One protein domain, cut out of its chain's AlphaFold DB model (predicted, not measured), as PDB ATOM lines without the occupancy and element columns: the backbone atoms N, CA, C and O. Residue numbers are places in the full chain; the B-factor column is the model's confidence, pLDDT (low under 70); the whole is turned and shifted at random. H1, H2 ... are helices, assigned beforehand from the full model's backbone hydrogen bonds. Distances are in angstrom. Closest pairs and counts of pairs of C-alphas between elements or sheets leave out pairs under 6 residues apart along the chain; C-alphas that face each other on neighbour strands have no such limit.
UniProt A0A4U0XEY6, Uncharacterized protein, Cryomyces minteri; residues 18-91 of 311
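AT A GLANCE: This is residues 18 to 91 of the 311 residues of an uncharacterized protein of Cryomyces minteri (UniProt A0A4U0XEY6). Five helices are strung out in a loose rod: H1 and H2 meet at one end, H3 and H4 make a small corner near the middle, and H5 leads to a tail, residues 85 to 91, that sticks out. The printed part has 74 residues, 45 of them in the five named helices, which follow each other along the chain as H1, H2, H3, H4 and H5; there is no named strand, the class is all helix, and the whole is loose, with a radius of gyration of the C-alphas of 14.9 A and spans of 51 by 22 by 18 A.

IN THESE COORDINATES: Find C-alpha 22 at (122.698, 139.646, 159.353), where H1, residues 22 to 25, begins. Next come H2, residues 30 to 43, 19.8 A long; H3, residues 53 to 56; and H4, residues 58 to 66, 12.8 A. H5, residues 71 to 84, runs 20.5 A to C-alpha 84 at (106.352, 160.548, 168.718).

HOW THE PARTS SIT: Look at Leu 24 and Trp 33: their C-alphas, 5.7 A apart, are the closest where H1 touches H2, which takes part with residues 33 to 37 alone. H3 and H4 only just touch, only at the corner, with 3 pairs of C-alphas within 8 A, the closest Ala 54 and Val 60 at 5.7 A. H5 touches no helix; H3 and H5 are only just apart, closest 8.0 A. In H2, H4 and H5 every O i to N i+4 pair is within hydrogen-bond range; H1 and H3 are too short for one.

THE WHOLE: The farthest C-alphas, Ser 29 and Ala 90, are 51.6 A apart. The printed part has no cut and no long link. Mean pLDDT of the printed part is 72.8, with 27 residues under 70, among them 60 to 69 and 84 to 91.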
ATOM      1  N   PHE A  18     114.346 145.652 167.890       70.88
ATOM      2  CA  PHE A  18     115.593 146.098 167.301       70.88
ATOM      3  C   PHE A  18     116.026 145.101 166.211       70.88
ATOM      4  O   PHE A  18     115.925 143.892 166.441       70.88
ATOM      5  N   PRO A  19     116.476 145.559 165.028       70.00
ATOM      6  CA  PRO A  19     116.949 144.653 163.987       70.00
ATOM      7  C   PRO A  19     118.085 143.780 164.520       70.00
ATOM      8  O   PRO A  19     119.037 144.293 165.110       70.00
ATOM      9  N   CYS A  20     117.967 142.467 164.334       74.31
ATOM     10  CA  CYS A  20     119.044 141.533 164.635       74.31
ATOM     11  C   CYS A  20     120.129 141.566 163.555       74.31
ATOM     12  O   CYS A  20     119.919 142.106 162.464       74.31
ATOM     13  N   SER A  21     121.299 141.009 163.873       75.75
ATOM     14  CA  SER A  21     122.411 140.965 162.929       75.75
ATOM     15  C   SER A  21     122.063 140.161 161.673       75.75
ATOM     16  O   SER A  21     121.205 139.273 161.686       75.75
ATOM     17  N   THR A  22     122.777 140.441 160.583       78.25
ATOM     18  CA  THR A  22     122.698 139.646 159.353       78.25
ATOM     19  C   THR A  22     123.007 138.173 159.620       78.25
ATOM     20  O   THR A  22     122.278 137.319 159.137       78.25
ATOM     21  N   SER A  23     123.998 137.867 160.465       80.81
ATOM     22  CA  SER A  23     124.354 136.491 160.835       80.81
ATOM     23  C   SER A  23     123.204 135.741 161.507       80.81
ATOM     24  O   SER A  23     123.069 134.533 161.326       80.81
ATOM     25  N   LEU A  24     122.365 136.444 162.276       84.81
ATOM     26  CA  LEU A  24     121.169 135.850 162.863       84.81
ATOM     27  C   LEU A  24     120.092 135.584 161.800       84.81
ATOM     28  O   LEU A  24     119.418 134.559 161.856       84.81
ATOM     29  N   TRP A  25     119.933 136.483 160.826       83.94
ATOM     30  CA  TRP A  25     119.016 136.293 159.695       83.94
ATOM     31  C   TRP A  25     119.454 135.185 158.731       83.94
ATOM     32  O   TRP A  25     118.603 134.533 158.135       83.94
ATOM     33  N   GLU A  26     120.761 134.980 158.584       87.88
ATOM     34  CA  GLU A  26     121.377 134.003 157.679       87.88
ATOM     35  C   GLU A  26     121.645 132.643 158.347       87.88
ATOM     36  O   GLU A  26     122.352 131.809 157.791       87.88
ATOM     37  N   ALA A  27     121.107 132.393 159.543       94.06
ATOM     38  CA  ALA A  27     121.284 131.109 160.212       94.06
ATOM     39  C   ALA A  27     120.555 129.976 159.458       94.06
ATOM     40  O   ALA A  27     119.335 130.011 159.293       94.06
ATOM     41  N   ASP A  28     121.291 128.928 159.074       96.75
ATOM     42  CA  ASP A  28     120.771 127.799 158.284       96.75
ATOM     43  C   ASP A  28     119.947 126.804 159.119       96.75
ATOM     44  O   ASP A  28     119.280 125.910 158.594       96.75
ATOM     45  N   SER A  29     120.006 126.925 160.446       96.12
ATOM     46  CA  SER A  29     119.307 126.043 161.375       96.12
ATOM     47  C   SER A  29     118.859 126.773 162.635       96.12
ATOM     48  O   SER A  29     119.409 127.806 163.020       96.12
ATOM     49  N   TYR A  30     117.877 126.190 163.325       94.06
ATOM     50  CA  TYR A  30     117.401 126.696 164.611       94.06
ATOM     51  C   TYR A  30     118.501 126.710 165.686       94.06
ATOM     52  O   TYR A  30     118.588 127.661 166.458       94.06
ATOM     53  N   GLU A  31     119.353 125.683 165.740       96.69
ATOM     54  CA  GLU A  31     120.445 125.607 166.721       96.69
ATOM     55  C   GLU A  31     121.476 126.710 166.480       96.69
ATOM     56  O   GLU A  31     121.866 127.404 167.418       96.69
ATOM     57  N   GLN A  32     121.851 126.936 165.216       94.44
ATOM     58  CA  GLN A  32     122.724 128.042 164.831       94.44
ATOM     59  C   GLN A  32     122.085 129.391 165.167       94.44
ATOM     60  O   GLN A  32     122.736 130.229 165.777       94.44
ATOM     61  N   TRP A  33     120.803 129.583 164.841       92.62
ATOM     62  CA  TRP A  33     120.072 130.800 165.189       92.62
ATOM     63  C   TRP A  33     120.079 131.044 166.703       92.62
ATOM     64  O   TRP A  33     120.422 132.132 167.161       92.62
ATOM     65  N   SER A  34     119.758 130.020 167.498       90.62
ATOM     66  CA  SER A  34     119.700 130.115 168.959       90.62
ATOM     67  C   SER A  34     121.069 130.402 169.574       90.62
ATOM     68  O   SER A  34     121.155 131.196 170.510       90.62
ATOM     69  N   ASN A  35     122.131 129.773 169.067       90.44
ATOM     70  CA  ASN A  35     123.492 129.992 169.550       90.44
ATOM     71  C   ASN A  35     123.969 131.404 169.204       90.44
ATOM     72  O   ASN A  35     124.400 132.120 170.102       90.44
ATOM     73  N   THR A  36     123.780 131.856 167.961       86.75
ATOM     74  CA  THR A  36     124.103 133.230 167.543       86.75
ATOM     75  C   THR A  36     123.313 134.259 168.357       86.75
ATOM     76  O   THR A  36     123.884 135.233 168.842       86.75
ATOM     77  N   ALA A  37     122.016 134.033 168.596       84.94
ATOM     78  CA  ALA A  37     121.201 134.915 169.434       84.94
ATOM     79  C   ALA A  37     121.703 134.967 170.885       84.94
ATOM     80  O   ALA A  37     121.678 136.030 171.515       84.94
ATOM     81  N   ALA A  38     122.140 133.831 171.436       85.50
ATOM     82  CA  ALA A  38     122.686 133.742 172.786       85.50
ATOM     83  C   ALA A  38     124.063 134.415 172.893       85.50
ATOM     84  O   ALA A  38     124.294 135.163 173.841       85.50
ATOM     85  N   GLU A  39     124.942 134.212 171.911       83.62
ATOM     86  CA  GLU A  39     126.256 134.857 171.812       83.62
ATOM     87  C   GLU A  39     126.126 136.377 171.679       83.62
ATOM     88  O   GLU A  39     126.760 137.124 172.428       83.62
ATOM     89  N   GLU A  40     125.232 136.857 170.811       78.00
ATOM     90  CA  GLU A  40     124.935 138.286 170.682       78.00
ATOM     91  C   GLU A  40     124.360 138.872 171.971       78.00
ATOM     92  O   GLU A  40     124.718 139.990 172.350       78.00
ATOM     93  N   SER A  41     123.522 138.101 172.672       71.81
ATOM     94  CA  SER A  41     122.957 138.487 173.969       71.81
ATOM     95  C   SER A  41     123.997 138.505 175.094       71.81
ATOM     96  O   SER A  41     123.832 139.267 176.043       71.81
ATOM     97  N   ALA A  42     125.042 137.677 175.014       73.38
ATOM     98  CA  ALA A  42     126.091 137.573 176.028       73.38
ATOM     99  C   ALA A  42     127.234 138.584 175.820       73.38
ATOM    100  O   ALA A  42     127.859 139.002 176.793       73.38
ATOM    101  N   GLY A  43     127.507 138.979 174.570       64.31
ATOM    102  CA  GLY A  43     128.614 139.874 174.213       64.31
ATOM    103  C   GLY A  43     128.304 141.374 174.276       64.31
ATOM    104  O   GLY A  43     129.231 142.179 174.351       64.31
ATOM    105  N   HIS A  44     127.030 141.778 174.261       60.41
ATOM    106  CA  HIS A  44     126.646 143.194 174.248       60.41
ATOM    107  C   HIS A  44     126.202 143.676 175.632       60.41
ATOM    108  O   HIS A  44     125.107 143.368 176.095       60.41
ATOM    109  N   THR A  45     127.020 144.523 176.261       52.72
ATOM    110  CA  THR A  45     126.752 145.164 177.566       52.72
ATOM    111  C   THR A  45     125.503 146.059 177.570       52.72
ATOM    112  O   THR A  45     125.016 146.429 178.632       52.72
ATOM    113  N   PHE A  46     124.965 146.398 176.393       57.31
ATOM    114  CA  PHE A  46     123.751 147.195 176.230       57.31
ATOM    115  C   PHE A  46     122.767 146.483 175.300       57.31
ATOM    116  O   PHE A  46     122.871 146.551 174.074       57.31
ATOM    117  N   ARG A  47     121.802 145.782 175.901       67.00
ATOM    118  CA  ARG A  47     120.743 145.070 175.185       67.00
ATOM    119  C   ARG A  47     119.523 145.970 175.042       67.00
ATOM    120  O   ARG A  47     118.688 146.036 175.935       67.00
ATOM    121  N   VAL A  48     119.414 146.623 173.894       69.44
ATOM    122  CA  VAL A  48     118.167 147.263 173.471       69.44
ATOM    123  C   VAL A  48     117.323 146.223 172.764       69.44
ATOM    124  O   VAL A  48     117.702 145.753 171.693       69.44
ATOM    125  N   LYS A  49     116.189 145.848 173.346       72.06
ATOM    126  CA  LYS A  49     115.256 144.910 172.719       72.06
ATOM    127  C   LYS A  49     114.299 145.631 171.780       72.06
ATOM    128  O   LYS A  49     113.972 145.095 170.721       72.06
ATOM    129  N   TYR A  50     113.884 146.843 172.138       75.88
ATOM    130  CA  TYR A  50     112.935 147.626 171.353       75.88
ATOM    131  C   TYR A  50     113.458 149.018 171.019       75.88
ATOM    132  O   TYR A  50     114.198 149.630 171.782       75.88
ATOM    133  N   VAL A  51     113.022 149.564 169.884       73.19
ATOM    134  CA  VAL A  51     113.454 150.896 169.434       73.19
ATOM    135  C   VAL A  51     113.161 151.986 170.471       73.19
ATOM    136  O   VAL A  51     113.987 152.877 170.618       73.19
ATOM    137  N   HIS A  52     112.053 151.912 171.214       75.62
ATOM    138  CA  HIS A  52     111.726 152.903 172.249       75.62
ATOM    139  C   HIS A  52     112.697 152.867 173.440       75.62
ATOM    140  O   HIS A  52     113.118 153.920 173.901       75.62
ATOM    141  N   GLU A  53     113.166 151.686 173.856       73.75
ATOM    142  CA  GLU A  53     114.174 151.551 174.923       73.75
ATOM    143  C   GLU A  53     115.492 152.227 174.524       73.75
ATOM    144  O   GLU A  53     116.169 152.840 175.345       73.75
ATOM    145  N   ALA A  54     115.836 152.174 173.230       69.31
ATOM    146  CA  ALA A  54     116.977 152.907 172.693       69.31
ATOM    147  C   ALA A  54     116.804 154.420 172.774       69.31
ATOM    148  O   ALA A  54     117.776 155.129 172.574       69.31
ATOM    149  N   MET A  55     115.596 154.930 172.981       69.62
ATOM    150  CA  MET A  55     115.287 156.352 172.882       69.62
ATOM    151  C   MET A  55     115.127 157.026 174.234       69.62
ATOM    152  O   MET A  55     115.336 158.239 174.322       69.62
ATOM    153  N   ASP A  56     114.812 156.253 175.262       71.94
ATOM    154  CA  ASP A  56     114.625 156.768 176.613       71.94
ATOM    155  C   ASP A  56     115.963 156.992 177.341       71.94
ATOM    156  O   ASP A  56     116.022 157.777 178.286       71.94
ATOM    157  N   ASP A  57     117.060 156.393 176.859       72.06
ATOM    158  CA  ASP A  57     118.392 156.524 177.456       72.06
ATOM    159  C   ASP A  57     119.456 156.980 176.422       72.06
ATOM    160  O   ASP A  57     119.788 156.255 175.479       72.06
ATOM    161  N   PRO A  58     120.049 158.181 176.569       67.44
ATOM    162  CA  PRO A  58     121.069 158.688 175.649       67.44
ATOM    163  C   PRO A  58     122.383 157.892 175.687       67.44
ATOM    164  O   PRO A  58     123.124 157.889 174.699       67.44
ATOM    165  N   THR A  59     122.685 157.197 176.787       70.81
ATOM    166  CA  THR A  59     123.875 156.338 176.888       70.81
ATOM    167  C   THR A  59     123.720 155.085 176.033       70.81
ATOM    168  O   THR A  59     124.664 154.690 175.348       70.81
ATOM    169  N   VAL A  60     122.498 154.548 175.960       68.56
ATOM    170  CA  VAL A  60     122.120 153.467 175.046       68.56
ATOM    171  C   VAL A  60     122.304 153.895 173.595       68.56
ATOM    172  O   VAL A  60     122.866 153.151 172.795       68.56
ATOM    173  N   ILE A  61     121.844 155.100 173.240       66.75
ATOM    174  CA  ILE A  61     121.990 155.648 171.885       66.75
ATOM    175  C   ILE A  61     123.460 155.690 171.480       66.75
ATOM    176  O   ILE A  61     123.797 155.278 170.369       66.75
ATOM    177  N   LEU A  62     124.320 156.173 172.377       66.25
ATOM    178  CA  LEU A  62     125.745 156.342 172.125       66.25
ATOM    179  C   LEU A  62     126.487 154.997 172.066       66.25
ATOM    180  O   LEU A  62     127.255 154.768 171.137       66.25
ATOM    181  N   ALA A  63     126.209 154.080 172.996       64.81
ATOM    182  CA  ALA A  63     126.776 152.729 172.987       64.81
ATOM    183  C   ALA A  63     126.319 151.925 171.759       64.81
ATOM    184  O   ALA A  63     127.068 151.144 171.170       64.81
ATOM    185  N   ALA A  64     125.087 152.148 171.317       60.31
ATOM    186  CA  ALA A  64     124.579 151.527 170.111       60.31
ATOM    187  C   ALA A  64     125.023 152.249 168.826       60.31
ATOM    188  O   ALA A  64     124.890 151.678 167.749       60.31
ATOM    189  N   ALA A  65     125.562 153.468 168.915       58.81
ATOM    190  CA  ALA A  65     126.203 154.169 167.804       58.81
ATOM    191  C   ALA A  65     127.605 153.628 167.495       58.81
ATOM    192  O   ALA A  65     128.018 153.604 166.337       58.81
ATOM    193  N   THR A  66     128.339 153.201 168.531       60.50
ATOM    194  CA  THR A  66     129.692 152.640 168.392       60.50
ATOM    195  C   THR A  66     129.699 151.275 167.710       60.50
ATOM    196  O   THR A  66     130.673 150.927 167.045       60.50
ATOM    197  N   ASN A  67     128.592 150.536 167.797       58.34
ATOM    198  CA  ASN A  67     128.377 149.323 167.018       58.34
ATOM    199  C   ASN A  67     127.765 149.736 165.679       58.34
ATOM    200  O   ASN A  67     126.718 150.373 165.659       58.34
ATOM    201  N   ALA A  68     128.444 149.444 164.569       53.19
ATOM    202  CA  ALA A  68     128.134 149.963 163.237       53.19
ATOM    203  C   ALA A  68     126.699 149.636 162.769       53.19
ATOM    204  O   ALA A  68     126.482 148.694 162.013       53.19
ATOM    205  N   ARG A  69     125.715 150.443 163.184       63.53
ATOM    206  CA  ARG A  69     124.318 150.320 162.762       63.53
ATOM    207  C   ARG A  69     124.222 150.473 161.253       63.53
ATOM    208  O   ARG A  69     124.855 151.349 160.657       63.53
ATOM    209  N   ASP A  70     123.436 149.617 160.622       71.00
ATOM    210  CA  ASP A  70     123.143 149.747 159.205       71.00
ATOM    211  C   ASP A  70     122.257 150.983 158.931       71.00
ATOM    212  O   ASP A  70     121.754 151.666 159.829       71.00
ATOM    213  N   VAL A  71     122.094 151.319 157.651       76.50
ATOM    214  CA  VAL A  71     121.277 152.467 157.221       76.50
ATOM    215  C   VAL A  71     119.810 152.303 157.639       76.50
ATOM    216  O   VAL A  71     119.124 153.300 157.875       76.50
ATOM    217  N   PHE A  72     119.331 151.062 157.749       78.12
ATOM    218  CA  PHE A  72     117.947 150.741 158.074       78.12
ATOM    219  C   PHE A  72     117.611 151.086 159.527       78.12
ATOM    220  O   PHE A  72     116.657 151.823 159.773       78.12
ATOM    221  N   VAL A  73     118.431 150.642 160.479       76.62
ATOM    222  CA  VAL A  73     118.277 150.933 161.907       76.62
ATOM    223  C   VAL A  73     118.255 152.436 162.158       76.62
ATOM    224  O   VAL A  73     117.385 152.943 162.866       76.62
ATOM    225  N   SER A  74     119.188 153.182 161.562       77.75
ATOM    226  CA  SER A  74     119.199 154.633 161.732       77.75
ATOM    227  C   SER A  74     117.947 155.291 161.141       77.75
ATOM    228  O   SER A  74     117.394 156.196 161.760       77.75
ATOM    229  N   ALA A  75     117.456 154.828 159.987       81.38
ATOM    230  CA  ALA A  75     116.202 155.326 159.419       81.38
ATOM    231  C   ALA A  75     114.996 155.032 160.329       81.38
ATOM    232  O   ALA A  75     114.110 155.873 160.468       81.38
ATOM    233  N   LEU A  76     114.989 153.873 160.989       80.12
ATOM    234  CA  LEU A  76     113.945 153.462 161.921       80.12
ATOM    235  C   LEU A  76     113.904 154.339 163.176       80.12
ATOM    236  O   LEU A  76     112.842 154.811 163.577       80.12
ATOM    237  N   ILE A  77     115.075 154.615 163.747       78.06
ATOM    238  CA  ILE A  77     115.258 155.525 164.885       78.06
ATOM    239  C   ILE A  77     114.768 156.933 164.528       78.06
ATOM    240  O   ILE A  77     114.020 157.545 165.294       78.06
ATOM    241  N   LEU A  78     115.139 157.433 163.344       79.62
ATOM    242  CA  LEU A  78     114.676 158.732 162.851       79.62
ATOM    243  C   LEU A  78     113.152 158.764 162.690       79.62
ATOM    244  O   LEU A  78     112.509 159.697 163.174       79.62
ATOM    245  N   ALA A  79     112.570 157.745 162.055       81.94
ATOM    246  CA  ALA A  79     111.128 157.646 161.850       81.94
ATOM    247  C   ALA A  79     110.363 157.626 163.181       81.94
ATOM    248  O   ALA A  79     109.381 158.353 163.336       81.94
ATOM    249  N   TYR A  80     110.852 156.859 164.158       78.44
ATOM    250  CA  TYR A  80     110.258 156.779 165.488       78.44
ATOM    251  C   TYR A  80     110.251 158.142 166.201       78.44
ATOM    252  O   TYR A  80     109.191 158.586 166.644       78.44
ATOM    253  N   ARG A  81     111.382 158.877 166.232       74.94
ATOM    254  CA  ARG A  81     111.402 160.243 166.812       74.94
ATOM    255  C   ARG A  81     110.435 161.183 166.112       74.94
ATOM    256  O   ARG A  81     109.742 161.943 166.778       74.94
ATOM    257  N   CYS A  82     110.394 161.140 164.782       75.56
ATOM    258  CA  CYS A  82     109.512 162.015 164.014       75.56
ATOM    259  C   CYS A  82     108.029 161.725 164.288       75.56
ATOM    260  O   CYS A  82     107.209 162.636 164.209       75.56
ATOM    261  N   SER A  83     107.678 160.476 164.607       74.31
ATOM    262  CA  SER A  83     106.299 160.078 164.901       74.31
ATOM    263  C   SER A  83     105.851 160.479 166.308       74.31
ATOM    264  O   SER A  83     104.736 160.977 166.471       74.31
ATOM    265  N   ASN A  84     106.712 160.307 167.316       66.06
ATOM    266  CA  ASN A  84     106.352 160.548 168.718       66.06
ATOM    267  C   ASN A  84     106.221 162.029 169.090       66.06
ATOM    268  O   ASN A  84     105.602 162.351 170.099       66.06
ATOM    269  N   ASN A  85     106.730 162.942 168.263       62.25
ATOM    270  CA  ASN A  85     106.687 164.382 168.535       62.25
ATOM    271  C   ASN A  85     105.278 165.010 168.403       62.25
ATOM    272  O   ASN A  85     105.124 166.223 168.474       62.25
ATOM    273  N   LYS A  86     104.237 164.197 168.173       57.38
ATOM    274  CA  LYS A  86     102.845 164.638 167.979       57.38
ATOM    275  C   LYS A  86     102.026 164.755 169.266       57.38
ATOM    276  O   LYS A  86     100.885 165.199 169.188       57.38
ATOM    277  N   GLN A  87     102.554 164.332 170.415       49.34
ATOM    278  CA  GLN A  87     101.748 164.221 171.634       49.34
ATOM    279  C   GLN A  87     101.446 165.547 172.342       49.34
ATOM    280  O   GLN A  87     100.610 165.539 173.241       49.34
ATOM    281  N   ASP A  88     102.008 166.687 171.923       46.16
ATOM    282  CA  ASP A  88     101.590 167.975 172.486       46.16
ATOM    283  C   ASP A  88     101.736 169.146 171.476       46.16
ATOM    284  O   ASP A  88     102.848 169.496 171.069       46.16
ATOM    285  N   PRO A  89     100.623 169.771 171.034       45.84
ATOM    286  CA  PRO A  89     100.651 170.920 170.129       45.84
ATOM    287  C   PRO A  89     101.265 172.186 170.753       45.84
ATOM    288  O   PRO A  89     101.670 173.079 170.009       45.84
ATOM    289  N   ALA A  90     101.402 172.269 172.083       40.47
ATOM    290  CA  ALA A  90     102.173 173.320 172.754       40.47
ATOM    291  C   ALA A  90     103.692 173.026 172.773       40.47
ATOM    292  O   ALA A  90     104.504 173.921 173.015       40.47
ATOM    293  N   PHE A  91     104.089 171.792 172.451       36.81
ATOM    294  CA  PHE A  91     105.466 171.293 172.529       36.81
ATOM    295  C   PHE A  91     106.271 171.496 171.246       36.81
ATOM    296  O   PHE A  91     107.492 171.358 171.271       36.81
TER     297      PHE A  91